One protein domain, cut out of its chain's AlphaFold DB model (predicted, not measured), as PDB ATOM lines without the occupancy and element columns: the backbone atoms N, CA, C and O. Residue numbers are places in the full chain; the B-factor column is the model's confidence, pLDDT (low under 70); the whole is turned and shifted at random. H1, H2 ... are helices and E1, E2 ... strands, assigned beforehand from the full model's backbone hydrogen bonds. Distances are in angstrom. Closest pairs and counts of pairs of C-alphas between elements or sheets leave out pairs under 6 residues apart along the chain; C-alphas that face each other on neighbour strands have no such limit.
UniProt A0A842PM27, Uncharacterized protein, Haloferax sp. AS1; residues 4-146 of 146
ATOM      1  N   LEU A   4     112.070 110.265 292.244       79.50
ATOM      2  CA  LEU A   4     112.829 110.808 291.117       79.50
ATOM      3  C   LEU A   4     113.097 112.309 291.286       79.50
ATOM      4  O   LEU A   4     114.234 112.735 291.105       79.50
ATOM      5  N   THR A   5     112.098 113.094 291.718       82.88
ATOM      6  CA  THR A   5     112.293 114.529 291.997       82.88
ATOM      7  C   THR A   5     113.348 114.749 293.084       82.88
ATOM      8  O   THR A   5     114.190 115.639 292.981       82.88
ATOM      9  N   THR A   6     113.306 113.923 294.133       87.06
ATOM     10  CA  THR A   6     114.220 114.019 295.282       87.06
ATOM     11  C   THR A   6     115.651 113.663 294.877       87.06
ATOM     12  O   THR A   6     116.586 114.378 295.227       87.06
ATOM     13  N   VAL A   7     115.825 112.591 294.097       86.25
ATOM     14  CA  VAL A   7     117.129 112.198 293.541       86.25
ATOM     15  C   VAL A   7     117.672 113.286 292.614       86.25
ATOM     16  O   VAL A   7     118.843 113.640 292.729       86.25
ATOM     17  N   GLY A   8     116.828 113.869 291.760       86.31
ATOM     18  CA  GLY A   8     117.215 114.970 290.882       86.31
ATOM     19  C   GLY A   8     117.746 116.183 291.640       86.31
ATOM     20  O   GLY A   8     118.807 116.695 291.300       86.31
ATOM     21  N   LEU A   9     117.064 116.589 292.713       89.38
ATOM     22  CA  LEU A   9     117.489 117.694 293.581       89.38
ATOM     23  C   LEU A   9     118.837 117.431 294.263       89.38
ATOM     24  O   LEU A   9     119.662 118.336 294.378       89.38
ATOM     25  N   VAL A  10     119.078 116.195 294.709       90.81
ATOM     26  CA  VAL A  10     120.367 115.808 295.305       90.81
ATOM     27  C   VAL A  10     121.482 115.869 294.262       90.81
ATOM     28  O   VAL A  10     122.559 116.384 294.556       90.81
ATOM     29  N   ILE A  11     121.229 115.386 293.041       89.75
ATOM     30  CA  ILE A  11     122.194 115.465 291.938       89.75
ATOM     31  C   ILE A  11     122.498 116.929 291.596       89.75
ATOM     32  O   ILE A  11     123.668 117.278 291.437       89.75
ATOM     33  N   ASP A  12     121.483 117.792 291.549       88.94
ATOM     34  CA  ASP A  12     121.673 119.218 291.282       88.94
ATOM     35  C   ASP A  12     122.511 119.895 292.374       88.94
ATOM     36  O   ASP A  12     123.431 120.661 292.080       88.94
ATOM     37  N   LEU A  13     122.250 119.572 293.645       90.62
ATOM     38  CA  LEU A  13     123.030 120.085 294.768       90.62
ATOM     39  C   LEU A  13     124.505 119.674 294.654       90.62
ATOM     40  O   LEU A  13     125.392 120.507 294.830       90.62
ATOM     41  N   VAL A  14     124.772 118.410 294.310       89.62
ATOM     42  CA  VAL A  14     126.136 117.922 294.055       89.62
ATOM     43  C   VAL A  14     126.761 118.672 292.878       89.62
ATOM     44  O   VAL A  14     127.895 119.136 292.989       89.62
ATOM     45  N   GLY A  15     126.028 118.860 291.778       87.81
ATOM     46  CA  GLY A  15     126.492 119.625 290.621       87.81
ATOM     47  C   GLY A  15     126.890 121.058 290.977       87.81
ATOM     48  O   GLY A  15     127.966 121.509 290.586       87.81
ATOM     49  N   ALA A  16     126.081 121.748 291.782       89.38
ATOM     50  CA  ALA A  16     126.378 123.096 292.261       89.38
ATOM     51  C   ALA A  16     127.643 123.142 293.136       89.38
ATOM     52  O   ALA A  16     128.482 124.023 292.950       89.38
ATOM     53  N   VAL A  17     127.821 122.173 294.042       87.94
ATOM     54  CA  VAL A  17     129.037 122.056 294.868       87.94
ATOM     55  C   VAL A  17     130.274 121.814 294.001       87.94
ATOM     56  O   VAL A  17     131.303 122.445 294.227       87.94
ATOM     57  N   VAL A  18     130.178 120.964 292.975       86.69
ATOM     58  CA  VAL A  18     131.281 120.718 292.032       86.69
ATOM     59  C   VAL A  18     131.628 121.982 291.236       86.69
ATOM     60  O   VAL A  18     132.806 122.268 291.037       86.69
ATOM     61  N   ILE A  19     130.638 122.778 290.815       88.19
ATOM     62  CA  ILE A  19     130.896 124.069 290.152       88.19
ATOM     63  C   ILE A  19     131.603 125.033 291.101       88.19
ATOM     64  O   ILE A  19     132.582 125.649 290.696       88.19
ATOM     65  N   LEU A  20     131.149 125.142 292.353       86.75
ATOM     66  CA  LEU A  20     131.814 125.982 293.353       86.75
ATOM     67  C   LEU A  20     133.256 125.528 293.579       86.75
ATOM     68  O   LEU A  20     134.156 126.363 293.612       86.75
ATOM     69  N   ALA A  21     133.501 124.218 293.655       84.19
ATOM     70  CA  ALA A  21     134.847 123.675 293.782       84.19
ATOM     71  C   ALA A  21     135.762 124.087 292.619       84.19
ATOM     72  O   ALA A  21     136.956 124.229 292.841       84.19
ATOM     73  N   ALA A  22     135.234 124.345 291.414       83.88
ATOM     74  CA  ALA A  22     136.034 124.838 290.290       83.88
ATOM     75  C   ALA A  22     136.647 126.229 290.546       83.88
ATOM     76  O   ALA A  22     137.710 126.523 290.002       83.88
ATOM     77  N   ASP A  23     136.018 127.059 291.380       83.94
ATOM     78  CA  ASP A  23     136.430 128.449 291.609       83.94
ATOM     79  C   ASP A  23     137.452 128.594 292.750       83.94
ATOM     80  O   ASP A  23     138.168 129.595 292.825       83.94
ATOM     81  N   PHE A  24     137.588 127.579 293.612       82.50
ATOM     82  CA  PHE A  24     138.517 127.596 294.744       82.50
ATOM     83  C   PHE A  24     139.713 126.664 294.494       82.50
ATOM     84  O   PHE A  24     139.520 125.458 294.370       82.50
ATOM     85  N   PRO A  25     140.962 127.176 294.452       75.06
ATOM     86  CA  PRO A  25     142.162 126.359 294.242       75.06
ATOM     87  C   PRO A  25     142.263 125.155 295.188       75.06
ATOM     88  O   PRO A  25     142.468 124.042 294.721       75.06
ATOM     89  N   ASP A  26     142.024 125.363 296.484       78.50
ATOM     90  CA  ASP A  26     142.149 124.304 297.494       78.50
ATOM     91  C   ASP A  26     141.128 123.173 297.277       78.50
ATOM     92  O   ASP A  26     141.455 121.995 297.402       78.50
ATOM     93  N   LEU A  27     139.900 123.524 296.875       77.38
ATOM     94  CA  LEU A  27     138.851 122.545 296.572       77.38
ATOM     95  C   LEU A  27     139.094 121.831 295.239       77.38
ATOM     96  O   LEU A  27     138.716 120.670 295.099       77.38
ATOM     97  N   ARG A  28     139.730 122.493 294.261       75.44
ATOM     98  CA  ARG A  28     140.139 121.849 293.003       75.44
ATOM     99  C   ARG A  28     141.166 120.760 293.252       75.44
ATOM    100  O   ARG A  28     141.013 119.679 292.690       75.44
ATOM    101  N   ASP A  29     142.162 121.040 294.087       70.19
ATOM    102  CA  ASP A  29     143.222 120.085 294.412       70.19
ATOM    103  C   ASP A  29     142.650 118.885 295.202       70.19
ATOM    104  O   ASP A  29     142.956 117.722 294.928       70.19
ATOM    105  N   GLU A  30     141.718 119.131 296.129       72.62
ATOM    106  CA  GLU A  30     141.009 118.060 296.840       72.62
ATOM    107  C   GLU A  30     140.110 117.240 295.897       72.62
ATOM    108  O   GLU A  30     140.117 116.010 295.930       72.62
ATOM    109  N   PHE A  31     139.392 117.887 294.976       71.62
ATOM    110  CA  PHE A  31     138.579 117.199 293.970       71.62
ATOM    111  C   PHE A  31     139.433 116.404 292.971       71.62
ATOM    112  O   PHE A  31     139.036 115.329 292.507       71.62
ATOM    113  N   ALA A  32     140.632 116.895 292.658       66.94
ATOM    114  CA  ALA A  32     141.570 116.234 291.771       66.94
ATOM    115  C   ALA A  32     142.075 114.896 292.323       66.94
ATOM    116  O   ALA A  32     142.347 113.978 291.544       66.94
ATOM    117  N   TYR A  33     142.105 114.738 293.648       66.12
ATOM    118  CA  TYR A  33     142.368 113.456 294.298       66.12
ATOM    119  C   TYR A  33     141.317 112.390 293.944       66.12
ATOM    120  O   TYR A  33     141.658 111.226 293.722       66.12
ATOM    121  N   TYR A  34     140.045 112.786 293.845       66.00
ATOM    122  CA  TYR A  34     138.921 111.882 293.576       66.00
ATOM    123  C   TYR A  34     138.655 111.655 292.082       66.00
ATOM    124  O   TYR A  34     137.968 110.701 291.717       66.00
ATOM    125  N   SER A  35     139.220 112.491 291.207       67.75
ATOM    126  CA  SER A  35     139.114 112.349 289.754       67.75
ATOM    127  C   SER A  35     140.418 111.803 289.162       67.75
ATOM    128  O   SER A  35     141.423 112.517 289.122       67.75
ATOM    129  N   PRO A  36     140.434 110.566 288.625       67.44
ATOM    130  CA  PRO A  36     141.642 109.965 288.063       67.44
ATOM    131  C   PRO A  36     142.346 110.857 287.033       67.44
ATOM    132  O   PRO A  36     143.567 110.992 287.100       67.44
ATOM    133  N   ARG A  37     141.582 111.519 286.147       66.44
ATOM    134  CA  ARG A  37     142.100 112.458 285.133       66.44
ATOM    135  C   ARG A  37     142.854 113.631 285.758       66.44
ATOM    136  O   ARG A  37     144.001 113.897 285.411       66.44
ATOM    137  N   LEU A  38     142.260 114.270 286.759       66.88
ATOM    138  CA  LEU A  38     142.876 115.410 287.437       66.88
ATOM    139  C   LEU A  38     144.113 114.996 288.253       66.88
ATOM    140  O   LEU A  38     145.132 115.684 288.210       66.88
ATOM    141  N   SER A  39     144.091 113.818 288.884       65.25
ATOM    142  CA  SER A  39     145.233 113.284 289.646       65.25
ATOM    143  C   SER A  39     146.500 113.065 288.802       65.25
ATOM    144  O   SER A  39     147.624 113.060 289.319       65.25
ATOM    145  N   HIS A  40     146.335 112.823 287.499       68.75
ATOM    146  CA  HIS A  40     147.433 112.624 286.557       68.75
ATOM    147  C   HIS A  40     148.045 113.960 286.126       68.75
ATOM    148  O   HIS A  40     149.269 114.100 286.112       68.75
ATOM    149  N   VAL A  41     147.197 114.954 285.873       67.19
ATOM    150  CA  VAL A  41     147.601 116.324 285.541       67.19
ATOM    151  C   VAL A  41     148.289 117.013 286.729       67.19
ATOM    152  O   VAL A  41     149.309 117.681 286.564       67.19
ATOM    153  N   GLU A  42     147.828 116.780 287.958       67.50
ATOM    154  CA  GLU A  42     148.510 117.271 289.162       67.50
ATOM    155  C   GLU A  42     149.873 116.624 289.404       67.50
ATOM    156  O   GLU A  42     150.808 117.280 289.874       67.50
ATOM    157  N   ARG A  43     149.996 115.319 289.128       68.56
ATOM    158  CA  ARG A  43     151.289 114.627 289.189       68.56
ATOM    159  C   ARG A  43     152.263 115.248 288.206       68.56
ATOM    160  O   ARG A  43     153.370 115.587 288.602       68.56
ATOM    161  N   LEU A  44     151.807 115.524 286.988       68.75
ATOM    162  CA  LEU A  44     152.605 116.255 286.018       68.75
ATOM    163  C   LEU A  44     152.996 117.651 286.515       68.75
ATOM    164  O   LEU A  44     154.166 118.010 286.441       68.75
ATOM    165  N   LYS A  45     152.058 118.437 287.057       69.50
ATOM    166  CA  LYS A  45     152.349 119.762 287.633       69.50
ATOM    167  C   LYS A  45     153.443 119.674 288.702       69.50
ATOM    168  O   LYS A  45     154.351 120.507 288.724       69.50
ATOM    169  N   ARG A  46     153.390 118.654 289.567       70.81
ATOM    170  CA  ARG A  46     154.424 118.373 290.576       70.81
ATOM    171  C   ARG A  46     155.758 117.974 289.947       70.81
ATOM    172  O   ARG A  46     156.788 118.514 290.349       70.81
ATOM    173  N   ASP A  47     155.744 117.105 288.945       67.88
ATOM    174  CA  ASP A  47     156.951 116.653 288.254       67.88
ATOM    175  C   ASP A  47     157.636 117.810 287.511       67.88
ATOM    176  O   ASP A  47     158.850 117.982 287.642       67.88
ATOM    177  N   LEU A  48     156.866 118.684 286.851       64.94
ATOM    178  CA  LEU A  48     157.350 119.922 286.230       64.94
ATOM    179  C   LEU A  48     157.935 120.895 287.268       64.94
ATOM    180  O   LEU A  48     158.976 121.508 287.023       64.94
ATOM    181  N   LYS A  49     157.317 121.021 288.453       65.69
ATOM    182  CA  LYS A  49     157.845 121.840 289.562       65.69
ATOM    183  C   LYS A  49     159.124 121.266 290.180       65.69
ATOM    184  O   LYS A  49     159.917 122.024 290.735       65.69
ATOM    185  N   SER A  50     159.355 119.956 290.077       60.62
ATOM    186  CA  SER A  50     160.434 119.256 290.791       60.62
ATOM    187  C   SER A  50     161.866 119.543 290.297       60.62
ATOM    188  O   SER A  50     162.811 118.971 290.836       60.62
ATOM    189  N   ARG A  51     162.066 120.434 289.306       54.28
ATOM    190  CA  ARG A  51     163.381 120.818 288.733       54.28
ATOM    191  C   ARG A  51     164.280 119.627 288.361       54.28
ATOM    192  O   ARG A  51     165.505 119.760 288.345       54.28
ATOM    193  N   ARG A  52     163.716 118.450 288.061       52.81
ATOM    194  CA  ARG A  52     164.531 117.298 287.664       52.81
ATOM    195  C   ARG A  52     165.115 117.535 286.264       52.81
ATOM    196  O   ARG A  52     164.359 117.773 285.323       52.81
ATOM    197  N   PRO A  53     166.447 117.464 286.100       45.84
ATOM    198  CA  PRO A  53     167.124 117.815 284.851       45.84
ATOM    199  C   PRO A  53     166.908 116.805 283.711       45.84
ATOM    200  O   PRO A  53     167.309 117.078 282.587       45.84
ATOM    201  N   SER A  54     166.280 115.653 283.963       54.69
ATOM    202  CA  SER A  54     166.149 114.571 282.975       54.69
ATOM    203  C   SER A  54     165.047 114.778 281.933       54.69
ATOM    204  O   SER A  54     164.946 113.991 280.997       54.69
ATOM    205  N   GLY A  55     164.237 115.825 282.081       58.81
ATOM    206  CA  GLY A  55     163.045 116.047 281.277       58.81
ATOM    207  C   GLY A  55     161.946 115.015 281.546       58.81
ATOM    208  O   GLY A  55     162.206 113.830 281.754       58.81
ATOM    209  N   VAL A  56     160.698 115.471 281.613       68.19
ATOM    210  CA  VAL A  56     159.552 114.577 281.827       68.19
ATOM    211  C   VAL A  56     159.097 114.089 280.459       68.19
ATOM    212  O   VAL A  56     158.675 114.892 279.631       68.19
ATOM    213  N   LYS A  57     159.225 112.788 280.197       70.88
ATOM    214  CA  LYS A  57     158.733 112.169 278.963       70.88
ATOM    215  C   LYS A  57     157.352 111.583 279.199       70.88
ATOM    216  O   LYS A  57     157.170 110.818 280.140       70.88
ATOM    217  N   ILE A  58     156.408 111.936 278.339       73.25
ATOM    218  CA  ILE A  58     155.033 111.453 278.381       73.25
ATOM    219  C   ILE A  58     154.703 110.904 277.005       73.25
ATOM    220  O   ILE A  58     154.403 111.633 276.063       73.25
ATOM    221  N   SER A  59     154.809 109.590 276.902       71.69
ATOM    222  CA  SER A  59     154.442 108.822 275.715       71.69
ATOM    223  C   SER A  59     152.917 108.620 275.645       71.69
ATOM    224  O   SER A  59     152.272 108.656 276.699       71.69
ATOM    225  N   PRO A  60     152.345 108.328 274.459       73.19
ATOM    226  CA  PRO A  60     150.903 108.104 274.257       73.19
ATOM    227  C   PRO A  60     150.238 107.083 275.188       73.19
ATOM    228  O   PRO A  60     149.044 107.146 275.457       73.19
ATOM    229  N   GLU A  61     151.026 106.145 275.704       74.31
ATOM    230  CA  GLU A  61     150.603 105.093 276.630       74.31
ATOM    231  C   GLU A  61     150.313 105.616 278.052       74.31
ATOM    232  O   GLU A  61     149.680 104.933 278.862       74.31
ATOM    233  N   HIS A  62     150.766 106.829 278.384       70.75
ATOM    234  CA  HIS A  62     150.537 107.434 279.690       70.75
ATOM    235  C   HIS A  62     149.124 108.006 279.785       70.75
ATOM    236  O   HIS A  62     148.674 108.755 278.925       70.75
ATOM    237  N   LYS A  63     148.453 107.765 280.914       70.50
ATOM    238  CA  LYS A  63     147.087 108.262 281.166       70.50
ATOM    239  C   LYS A  63     146.946 109.789 281.113       70.50
ATOM    240  O   LYS A  63     145.861 110.272 280.839       70.50
ATOM    241  N   ALA A  64     148.026 110.529 281.373       68.88
ATOM    242  CA  ALA A  64     148.052 111.993 281.304       68.88
ATOM    243  C   ALA A  64     148.184 112.537 279.869       68.88
ATOM    244  O   ALA A  64     148.034 113.735 279.658       68.88
ATOM    245  N   TYR A  65     148.526 111.685 278.896       72.88
ATOM    246  CA  TYR A  65     148.873 112.109 277.542       72.88
ATOM    247  C   TYR A  65     147.691 112.744 276.812       72.88
ATOM    248  O   TYR A  65     147.838 113.826 276.256       72.88
ATOM    249  N   SER A  66     146.512 112.112 276.860       73.31
ATOM    250  CA  SER A  66     145.310 112.654 276.213       73.31
ATOM    251  C   SER A  66     144.924 114.013 276.785       73.31
ATOM    252  O   SER A  66     144.655 114.938 276.033       73.31
ATOM    253  N   ASP A  67     144.969 114.152 278.112       75.06
ATOM    254  CA  ASP A  67     144.585 115.398 278.781       75.06
ATOM    255  C   ASP A  67     145.580 116.528 278.444       75.06
ATOM    256  O   ASP A  67     145.199 117.687 278.305       75.06
ATOM    257  N   LEU A  68     146.862 116.201 278.255       74.75
ATOM    258  CA  LEU A  68     147.862 117.167 277.800       74.75
ATOM    259  C   LEU A  68     147.707 117.566 276.345       74.75
ATOM    260  O   LEU A  68     147.909 118.736 276.035       74.75
ATOM    261  N   ILE A  69     147.376 116.621 275.468       76.19
ATOM    262  CA  ILE A  69     147.038 116.946 274.084       76.19
ATOM    263  C   ILE A  69     145.871 117.922 274.071       76.19
ATOM    264  O   ILE A  69     146.011 118.975 273.463       76.19
ATOM    265  N   ASP A  70     144.794 117.642 274.809       75.50
ATOM    266  CA  ASP A  70     143.629 118.531 274.876       75.50
ATOM    267  C   ASP A  70     144.032 119.959 275.295       75.50
ATOM    268  O   ASP A  70     143.582 120.942 274.702       75.50
ATOM    269  N   ILE A  71     144.916 120.091 276.295       76.81
ATOM    270  CA  ILE A  71     145.443 121.389 276.756       76.81
ATOM    271  C   ILE A  71     146.239 122.099 275.653       76.81
ATOM    272  O   ILE A  71     146.121 123.315 275.488       76.81
ATOM    273  N   LEU A  72     147.087 121.365 274.932       76.06
ATOM    274  CA  LEU A  72     147.978 121.920 273.912       76.06
ATOM    275  C   LEU A  72     147.197 122.288 272.637       76.06
ATOM    276  O   LEU A  72     147.409 123.371 272.087       76.06
ATOM    277  N   GLU A  73     146.235 121.459 272.233       75.06
ATOM    278  CA  GLU A  73     145.307 121.720 271.128       75.06
ATOM    279  C   GLU A  73     144.426 122.947 271.405       75.06
ATOM    280  O   GLU A  73     144.266 123.796 270.527       75.06
ATOM    281  N   GLU A  74     143.928 123.132 272.639       76.44
ATOM    282  CA  GLU A  74     143.150 124.327 273.019       76.44
ATOM    283  C   GLU A  74     143.957 125.633 272.859       76.44
ATOM    284  O   GLU A  74     143.393 126.724 272.728       76.44
ATOM    285  N   LYS A  75     145.290 125.545 272.846       74.56
ATOM    286  CA  LYS A  75     146.195 126.685 272.644       74.56
ATOM    287  C   LYS A  75     146.646 126.864 271.199       74.56
ATOM    288  O   LYS A  75     147.556 127.658 270.962       74.56
ATOM    289  N   ASN A  76     145.985 126.206 270.243       64.62
ATOM    290  CA  ASN A  76     146.339 126.224 268.821       64.62
ATOM    291  C   ASN A  76     147.797 125.808 268.566       64.62
ATOM    292  O   ASN A  76     148.413 126.263 267.599       64.62
ATOM    293  N   LEU A  77     148.371 124.967 269.431       66.94
ATOM    294  CA  LEU A  77     149.585 124.254 269.062       66.94
ATOM    295  C   LEU A  77     149.188 123.191 268.039       66.94
ATOM    296  O   LEU A  77     148.113 122.600 268.143       66.94
ATOM    297  N   GLU A  78     150.017 122.999 267.011       62.28
ATOM    298  CA  GLU A  78     149.749 121.972 266.006       62.28
ATOM    299  C   GLU A  78     149.536 120.605 266.680       62.28
ATOM    300  O   GLU A  78     150.161 120.334 267.710       62.28
ATOM    301  N   PRO A  79     148.676 119.739 266.111       57.34
ATOM    302  CA  PRO A  79     148.377 118.438 266.692       57.34
ATOM    303  C   PRO A  79     149.666 117.652 266.942       57.34
ATOM    304  O   PRO A  79     150.469 117.409 266.034       57.34
ATOM    305  N   ILE A  80     149.868 117.279 268.203       63.94
ATOM    306  CA  ILE A  80     151.073 116.590 268.652       63.94
ATOM    307  C   ILE A  80     150.884 115.100 268.404       63.94
ATOM    308  O   ILE A  80     150.180 114.405 269.133       63.94
ATOM    309  N   ASP A  81     151.544 114.606 267.362       60.25
ATOM    310  CA  ASP A  81     151.613 113.182 267.057       60.25
ATOM    311  C   ASP A  81     152.958 112.620 267.548       60.25
ATOM    312  O   ASP A  81     153.986 112.710 266.861       60.25
ATOM    313  N   GLY A  82     152.968 112.125 268.793       64.81
ATOM    314  CA  GLY A  82     154.107 111.438 269.402       64.81
ATOM    315  C   GLY A  82     154.432 111.863 270.839       64.81
ATOM    316  O   GLY A  82     153.679 112.573 271.489       64.81
ATOM    317  N   GLU A  83     155.568 111.405 271.365       67.94
ATOM    318  CA  GLU A  83     155.959 111.631 272.762       67.94
ATOM    319  C   GLU A  83     156.138 113.112 273.103       67.94
ATOM    320  O   GLU A  83     156.928 113.807 272.467       67.94
ATOM    321  N   ILE A  84     155.508 113.556 274.192       70.19
ATOM    322  CA  ILE A  84     155.709 114.889 274.756       70.19
ATOM    323  C   ILE A  84     156.911 114.826 275.697       70.19
ATOM    324  O   ILE A  84     156.861 114.208 276.760       70.19
ATOM    325  N   VAL A  85     158.010 115.470 275.316       67.94
ATOM    326  CA  VAL A  85     159.217 115.548 276.151       67.94
ATOM    327  C   VAL A  85     159.357 116.945 276.718       67.94
ATOM    328  O   VAL A  85     159.794 117.824 275.995       67.94
ATOM    329  N   PHE A  86     159.087 117.134 278.009       66.25
ATOM    330  CA  PHE A  86     159.361 118.376 278.731       66.25
ATOM    331  C   PHE A  86     160.848 118.476 279.075       66.25
ATOM    332  O   PHE A  86     161.263 118.102 280.168       66.25
ATOM    333  N   GLY A  87     161.675 118.954 278.146       58.91
ATOM    334  CA  GLY A  87     163.106 119.181 278.382       58.91
ATOM    335  C   GLY A  87     163.368 120.553 278.999       58.91
ATOM    336  O   GLY A  87     162.893 121.551 278.461       58.91
ATOM    337  N   ASN A  88     164.133 120.633 280.092       58.34
ATOM    338  CA  ASN A  88     164.517 121.925 280.660       58.34
ATOM    339  C   ASN A  88     165.621 122.575 279.806       58.34
ATOM    340  O   ASN A  88     166.753 122.093 279.784       58.34
ATOM    341  N   ILE A  89     165.306 123.676 279.120       51.94
ATOM    342  CA  ILE A  89     166.296 124.521 278.436       51.94
ATOM    343  C   ILE A  89     166.490 125.797 279.261       51.94
ATOM    344  O   ILE A  89     165.823 126.811 279.052       51.94
ATOM    345  N   GLY A  90     167.422 125.750 280.215       54.81
ATOM    346  CA  GLY A  90     167.746 126.870 281.106       54.81
ATOM    347  C   GLY A  90     167.095 126.759 282.488       54.81
ATOM    348  O   GLY A  90     166.991 125.673 283.045       54.81
ATOM    349  N   LEU A  91     166.724 127.891 283.094       53.00
ATOM    350  CA  LEU A  91     166.170 127.922 284.458       53.00
ATOM    351  C   LEU A  91     164.634 127.786 284.517       53.00
ATOM    352  O   LEU A  91     164.105 127.610 285.615       53.00
ATOM    353  N   SER A  92     163.903 127.894 283.394       54.94
ATOM    354  CA  SER A  92     162.424 128.005 283.434       54.94
ATOM    355  C   SER A  92     161.669 127.660 282.136       54.94
ATOM    356  O   SER A  92     160.478 127.969 282.032       54.94
ATOM    357  N   ARG A  93     162.307 127.063 281.121       53.88
ATOM    358  CA  ARG A  93     161.656 126.802 279.822       53.88
ATOM    359  C   ARG A  93     161.588 125.314 279.537       53.88
ATOM    360  O   ARG A  93     162.602 124.629 279.648       53.88
ATOM    361  N   PHE A  94     160.417 124.859 279.108       59.00
ATOM    362  CA  PHE A  94     160.231 123.527 278.566       59.00
ATOM    363  C   PHE A  94     160.217 123.587 277.047       59.00
ATOM    364  O   PHE A  94     159.667 124.514 276.450       59.00
ATOM    365  N   VAL A  95     160.817 122.591 276.412       58.66
ATOM    366  CA  VAL A  95     160.483 122.287 275.021       58.66
ATOM    367  C   VAL A  95     159.384 121.254 275.026       58.66
ATOM    368  O   VAL A  95     159.396 120.381 275.879       58.66
ATOM    369  N   VAL A  96     158.438 121.380 274.107       61.06
ATOM    370  CA  VAL A  96     157.533 120.303 273.724       61.06
ATOM    371  C   VAL A  96     157.972 119.850 272.339       61.06
ATOM    372  O   VAL A  96     158.086 120.663 271.420       61.06
ATOM    373  N   HIS A  97     158.281 118.564 272.218       58.41
ATOM    374  CA  HIS A  97     158.618 117.926 270.951       58.41
ATOM    375  C   HIS A  97     157.417 117.106 270.488       58.41
ATOM    376  O   HIS A  97     156.877 116.347 271.282       58.41
ATOM    377  N   ALA A  98     157.024 117.235 269.222       56.41
ATOM    378  CA  ALA A  98     156.115 116.298 268.567       56.41
ATOM    379  C   ALA A  98     156.958 115.384 267.672       56.41
ATOM    380  O   ALA A  98     157.688 115.864 266.809       56.41
ATOM    381  N   THR A  99     156.910 114.067 267.871       47.03
ATOM    382  CA  THR A  99     157.862 113.132 267.238       47.03
ATOM    383  C   THR A  99     157.788 113.131 265.702       47.03
ATOM    384  O   THR A  99     158.755 112.747 265.047       47.03
ATOM    385  N   ARG A 100     156.684 113.608 265.104       45.84
ATOM    386  CA  ARG A 100     156.526 113.715 263.644       45.84
ATOM    387  C   ARG A 100     157.040 114.997 262.984       45.84
ATOM    388  O   ARG A 100     157.171 114.998 261.761       45.84
ATOM    389  N   LYS A 101     157.360 116.062 263.723       45.09
ATOM    390  CA  LYS A 101     157.885 117.307 263.139       45.09
ATOM    391  C   LYS A 101     159.067 117.831 263.944       45.09
ATOM    392  O   LYS A 101     159.084 117.799 265.165       45.09
ATOM    393  N   THR A 102     160.052 118.385 263.249       51.31
ATOM    394  CA  THR A 102     161.174 119.138 263.839       51.31
ATOM    395  C   THR A 102     160.746 120.423 264.561       51.31
ATOM    396  O   THR A 102     161.609 121.161 265.039       51.31
ATOM    397  N   ASP A 103     159.444 120.692 264.661       53.38
ATOM    398  CA  ASP A 103     158.903 121.868 265.322       53.38
ATOM    399  C   ASP A 103     159.028 121.724 266.840       53.38
ATOM    400  O   ASP A 103     158.383 120.910 267.502       53.38
ATOM    401  N   GLN A 104     159.948 122.516 267.383       60.50
ATOM    402  CA  GLN A 104     160.177 122.648 268.811       60.50
ATOM    403  C   GLN A 104     159.431 123.878 269.307       60.50
ATOM    404  O   GLN A 104     159.873 125.011 269.093       60.50
ATOM    405  N   HIS A 105     158.334 123.668 270.027       63.84
ATOM    406  CA  HIS A 105     157.687 124.761 270.737       63.84
ATOM    407  C   HIS A 105     158.399 124.977 272.071       63.84
ATOM    408  O   HIS A 105     158.471 124.083 272.916       63.84
ATOM    409  N   ARG A 106     158.962 126.176 272.252       65.50
ATOM    410  CA  ARG A 106     159.541 126.612 273.526       65.50
ATOM    411  C   ARG A 106     158.450 127.292 274.335       65.50
ATOM    412  O   ARG A 106     157.991 128.362 273.951       65.50
ATOM    413  N   LEU A 107     158.075 126.684 275.449       70.38
ATOM    414  CA  LEU A 107     157.030 127.174 276.339       70.38
ATOM    415  C   LEU A 107     157.633 127.521 277.699       70.38
ATOM    416  O   LEU A 107     158.530 126.826 278.193       70.38
ATOM    417  N   ALA A 108     157.168 128.608 278.316       69.81
ATOM    418  CA  ALA A 108     157.553 128.885 279.690       69.81
ATOM    419  C   ALA A 108     156.855 127.893 280.631       69.81
ATOM    420  O   ALA A 108     155.721 127.471 280.405       69.81
ATOM    421  N   THR A 109     157.539 127.527 281.714       68.00
ATOM    422  CA  THR A 109     156.965 126.676 282.773       68.00
ATOM    423  C   THR A 109     155.677 127.271 283.335       68.00
ATOM    424  O   THR A 109     154.712 126.550 283.579       68.00
ATOM    425  N   GLU A 110     155.672 128.587 283.523       70.62
ATOM    426  CA  GLU A 110     154.546 129.346 284.064       70.62
ATOM    427  C   GLU A 110     153.338 129.315 283.119       70.62
ATOM    428  O   GLU A 110     152.211 129.138 283.583       70.62
ATOM    429  N   ASP A 111     153.567 129.369 281.803       76.00
ATOM    430  CA  ASP A 111     152.499 129.275 280.801       76.00
ATOM    431  C   ASP A 111     151.814 127.909 280.871       76.00
ATOM    432  O   ASP A 111     150.597 127.835 281.011       76.00
ATOM    433  N   ILE A 112     152.593 126.821 280.859       73.56
ATOM    434  CA  ILE A 112     152.056 125.453 280.927       73.56
ATOM    435  C   ILE A 112     151.281 125.235 282.231       73.56
ATOM    436  O   ILE A 112     150.201 124.646 282.212       73.56
ATOM    437  N   GLN A 113     151.796 125.727 283.362       73.81
ATOM    438  CA  GLN A 113     151.091 125.635 284.645       73.81
ATOM    439  C   GLN A 113     149.762 126.391 284.612       73.81
ATOM    440  O   GLN A 113     148.740 125.841 285.016       73.81
ATOM    441  N   THR A 114     149.764 127.603 284.062       80.31
ATOM    442  CA  THR A 114     148.556 128.418 283.906       80.31
ATOM    443  C   THR A 114     147.548 127.744 282.972       80.31
ATOM    444  O   THR A 114     146.339 127.802 283.192       80.31
ATOM    445  N   TRP A 115     148.008 127.086 281.908       82.44
ATOM    446  CA  TRP A 115     147.128 126.375 280.978       82.44
ATOM    447  C   TRP A 115     146.491 125.150 281.621       82.44
ATOM    448  O   TRP A 115     145.285 124.964 281.483       82.44
ATOM    449  N   ILE A 116     147.279 124.376 282.370       79.44
ATOM    450  CA  ILE A 116     146.792 123.252 283.169       79.44
ATOM    451  C   ILE A 116     145.712 123.720 284.153       79.44
ATOM    452  O   ILE A 116     144.636 123.133 284.193       79.44
ATOM    453  N   GLU A 117     145.959 124.797 284.903       80.06
ATOM    454  CA  GLU A 117     145.001 125.324 285.887       80.06
ATOM    455  C   GLU A 117     143.682 125.757 285.237       80.06
ATOM    456  O   GLU A 117     142.606 125.361 285.689       80.06
ATOM    457  N   ASN A 118     143.761 126.487 284.121       84.50
ATOM    458  CA  ASN A 118     142.582 126.903 283.360       84.50
ATOM    459  C   ASN A 118     141.796 125.711 282.793       84.50
ATOM    460  O   ASN A 118     140.563 125.726 282.778       84.50
ATOM    461  N   TRP A 119     142.486 124.680 282.305       84.38
ATOM    462  CA  TRP A 119     141.833 123.480 281.788       84.38
ATOM    463  C   TRP A 119     141.149 122.692 282.908       84.38
ATOM    464  O   TRP A 119     139.990 122.306 282.758       84.38
ATOM    465  N   THR A 120     141.816 122.519 284.054       81.31
ATOM    466  CA  THR A 120     141.250 121.864 285.241       81.31
ATOM    467  C   THR A 120     139.982 122.574 285.708       81.31
ATOM    468  O   THR A 120     138.963 121.920 285.927       81.31
ATOM    469  N   GLU A 121     140.004 123.906 285.784       85.81
ATOM    470  CA  GLU A 121     138.827 124.713 286.109       85.81
ATOM    471  C   GLU A 121     137.661 124.440 285.153       85.81
ATOM    472  O   GLU A 121     136.555 124.098 285.581       85.81
ATOM    473  N   LYS A 122     137.912 124.532 283.842       86.12
ATOM    474  CA  LYS A 122     136.891 124.282 282.816       86.12
ATOM    475  C   LYS A 122     136.353 122.857 282.884       86.12
ATOM    476  O   LYS A 122     135.149 122.659 282.725       86.12
ATOM    477  N   HIS A 123     137.220 121.873 283.106       84.25
ATOM    478  CA  HIS A 123     136.842 120.469 283.198       84.25
ATOM    479  C   HIS A 123     135.911 120.219 284.390       84.25
ATOM    480  O   HIS A 123     134.834 119.648 284.215       84.25
ATOM    481  N   ILE A 124     136.278 120.705 285.581       84.94
ATOM    482  CA  ILE A 124     135.453 120.580 286.792       84.94
ATOM    483  C   ILE A 124     134.110 121.292 286.590       84.94
ATOM    484  O   ILE A 124     133.055 120.713 286.854       84.94
ATOM    485  N   ARG A 125     134.119 122.503 286.023       86.56
ATOM    486  CA  ARG A 125     132.892 123.257 285.731       86.56
ATOM    487  C   ARG A 125     131.973 122.507 284.756       86.56
ATOM    488  O   ARG A 125     130.765 122.465 284.974       86.56
ATOM    489  N   ARG A 126     132.518 121.865 283.713       87.38
ATOM    490  CA  ARG A 126     131.749 121.014 282.779       87.38
ATOM    491  C   ARG A 126     131.161 119.772 283.453       87.38
ATOM    492  O   ARG A 126     130.032 119.401 283.131       87.38
ATOM    493  N   LEU A 127     131.886 119.147 284.380       86.62
ATOM    494  CA  LEU A 127     131.366 118.025 285.169       86.62
ATOM    495  C   LEU A 127     130.198 118.472 286.053       86.62
ATOM    496  O   LEU A 127     129.137 117.856 286.018       86.62
ATOM    497  N   GLY A 128     130.361 119.581 286.775       87.25
ATOM    498  CA  GLY A 128     129.299 120.154 287.599       87.25
ATOM    499  C   GLY A 128     128.056 120.530 286.789       87.25
ATOM    500  O   GLY A 128     126.942 120.175 287.166       87.25
ATOM    501  N   LEU A 129     128.238 121.146 285.614       90.81
ATOM    502  CA  LEU A 129     127.144 121.425 284.674       90.81
ATOM    503  C   LEU A 129     126.452 120.148 284.183       90.81
ATOM    504  O   LEU A 129     125.229 120.123 284.081       90.81
ATOM    505  N   SER A 130     127.204 119.080 283.906       88.62
ATOM    506  CA  SER A 130     126.626 117.789 283.507       88.62
ATOM    507  C   SER A 130     125.724 117.215 284.600       88.62
ATOM    508  O   SER A 130     124.636 116.734 284.292       88.62
ATOM    509  N   PHE A 131     126.131 117.311 285.871       89.69
ATOM    510  CA  PHE A 131     125.281 116.905 286.992       89.69
ATOM    511  C   PHE A 131     123.995 117.730 287.058       89.69
ATOM    512  O   PHE A 131     122.925 117.132 287.118       89.69
ATOM    513  N   LEU A 132     124.075 119.062 286.945       89.44
ATOM    514  CA  LEU A 132     122.884 119.925 286.922       89.44
ATOM    515  C   LEU A 132     121.915 119.564 285.786       89.44
ATOM    516  O   LEU A 132     120.703 119.552 285.960       89.44
ATOM    517  N   VAL A 133     122.436 119.254 284.596       91.12
ATOM    518  CA  VAL A 133     121.588 118.845 283.466       91.12
ATOM    519  C   VAL A 133     120.908 117.508 283.757       91.12
ATOM    520  O   VAL A 133     119.720 117.359 283.483       91.12
ATOM    521  N   ILE A 134     121.624 116.537 284.329       90.19
ATOM    522  CA  ILE A 134     121.060 115.226 284.681       90.19
ATOM    523  C   ILE A 134     119.982 115.367 285.762       90.19
ATOM    524  O   ILE A 134     118.903 114.784 285.620       90.19
ATOM    525  N   GLY A 135     120.247 116.133 286.822       87.06
ATOM    526  CA  GLY A 135     119.289 116.350 287.902       87.06
ATOM    527  C   GLY A 135     118.037 117.073 287.407       87.06
ATOM    528  O   GLY A 135     116.929 116.574 287.620       87.06
ATOM    529  N   PHE A 136     118.194 118.129 286.610       88.38
ATOM    530  CA  PHE A 136     117.076 118.817 285.963       88.38
ATOM    531  C   PHE A 136     116.269 117.910 285.016       88.38
ATOM    532  O   PHE A 136     115.039 117.875 285.086       88.38
ATOM    533  N   LEU A 137     116.929 117.125 284.156       88.56
ATOM    534  CA  LEU A 137     116.248 116.194 283.247       88.56
ATOM    535  C   LEU A 137     115.466 115.120 284.006       88.56
ATOM    536  O   LEU A 137     114.365 114.763 283.592       88.56
ATOM    537  N   SER A 138     115.998 114.622 285.125       87.00
ATOM    538  CA  SER A 138     115.282 113.647 285.951       87.00
ATOM    539  C   SER A 138     113.982 114.230 286.525       87.00
ATOM    540  O   SER A 138     112.949 113.566 286.495       87.00
ATOM    541  N   GLN A 139     113.991 115.498 286.943       86.31
ATOM    542  CA  GLN A 139     112.795 116.194 287.429       86.31
ATOM    543  C   GLN A 139     111.784 116.450 286.302       86.31
ATOM    544  O   GLN A 139     110.581 116.303 286.513       86.31
ATOM    545  N   LEU A 140     112.255 116.778 285.094       86.56
ATOM    546  CA  LEU A 140     111.384 116.925 283.925       86.56
ATOM    547  C   LEU A 140     110.697 115.611 283.548       86.56
ATOM    548  O   LEU A 140     109.490 115.603 283.322       86.56
ATOM    549  N   ILE A 141     111.439 114.502 283.505       86.00
ATOM    550  CA  ILE A 141     110.885 113.175 283.200       86.00
ATOM    551  C   ILE A 141     109.796 112.809 284.211       86.00
ATOM    552  O   ILE A 141     108.718 112.362 283.826       86.00
ATOM    553  N   ASP A 142     110.055 113.060 285.491       83.06
ATOM    554  CA  ASP A 142     109.088 112.853 286.565       83.06
ATOM    555  C   ASP A 142     107.820 113.701 286.383       83.06
ATOM    556  O   ASP A 142     106.715 113.190 286.517       83.06
ATOM    557  N   SER A 143     107.965 114.971 285.986       80.06
ATOM    558  CA  SER A 143     106.831 115.877 285.748       80.06
ATOM    559  C   SER A 143     105.962 115.520 284.537       80.06
ATOM    560  O   SER A 143     104.838 115.999 284.441       80.06
ATOM    561  N   VAL A 144     106.483 114.716 283.604       81.25
ATOM    562  CA  VAL A 144     105.760 114.258 282.403       81.25
ATOM    563  C   VAL A 144     105.100 112.892 282.628       81.25
ATOM    564  O   VAL A 144     104.123 112.567 281.958       81.25
ATOM    565  N   LEU A 145     105.641 112.074 283.537       71.12
ATOM    566  CA  LEU A 145     105.145 110.725 283.841       71.12
ATOM    567  C   LEU A 145     104.066 110.687 284.937       71.12
ATOM    568  O   LEU A 145     103.405 109.655 285.078       71.12
ATOM    569  N   VAL A 146     103.914 111.768 285.706       58.06
ATOM    570  CA  VAL A 146     102.892 111.964 286.753       58.06
ATOM    571  C   VAL A 146     101.747 112.809 286.210       58.06
ATOM    572  O   VAL A 146     100.583 112.434 286.476       58.06
TER     573      VAL A 146
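This is residues 4 to 146 of the 146 residues of an uncharacterized protein of Haloferax sp. AS1 (UniProt A0A842PM27). A long rod is built along H5, with H1 side by side with its later part and a small, twisted four-stranded sheet making a head at the other end. H2 turns steeply between H1 and H3, while H3 and H4 pack on the earlier part of H5 near the sheet. The 143 printed residues run H1 H2 H3 E1 H4 E2 E3 E4 H5, class mixed; the antiparallel sheet has the order E1 E2 E3 E4. The whole is loose, radius of gyration of the C-alphas 18.9 A, spanning 65 by 31 by 23 A.

H1, residues 4 to 23, begins at C-alpha 4 (112.829, 110.808, 291.117) and is 29.5 A long. H2 is residues 25 to 34, H3 36 to 49, 20.1 A, E1 56 to 58 and H4 65 to 73. E2 is residues 84 to 88, E3 93 to 98 and E4 101 to 108, 20.2 A. H5, residues 109 to 145, measures 54.2 A and ends at C-alpha 145 (105.145, 110.725, 283.841).

H1 touches H5 at a shallow tilt of 14 degrees, opposite ways; their closest C-alphas, Gly 8 and Gly 135, are 3.9 A apart. H1 and H2 touch only at the corner, C-alphas of Ala 21 and Leu 27 closest at 5.0 A. H3 touches H5 with H5 residues 109 to 120 alone, closest C-alphas Lys 45 and Gln 113, 6.7 A. H3, H4 and H5 each only graze the sheet. E2, E3 and E4 form a meander, each strand the antiparallel neighbour of the one before. Within hydrogen-bond range are N 58 and O 84, 2.8 A, across the neighbours E1 and E2; N 95 and O 87, 3.1 A, across E2 and E3; and N 94 and O 107, 2.9 A, across E3 and E4. Every O i to N i+4 pair is within hydrogen-bond range in H3, H4 and H5; in H1 15 of 16, in H2 5 of 6.

The C-alphas farthest apart, Gly 90 and Val 146, are 66.8 A apart. The printed part has no cut, and no link is long. Mean pLDDT of the printed part is 73.2; 58 residues are under 70, among them 85 to 106.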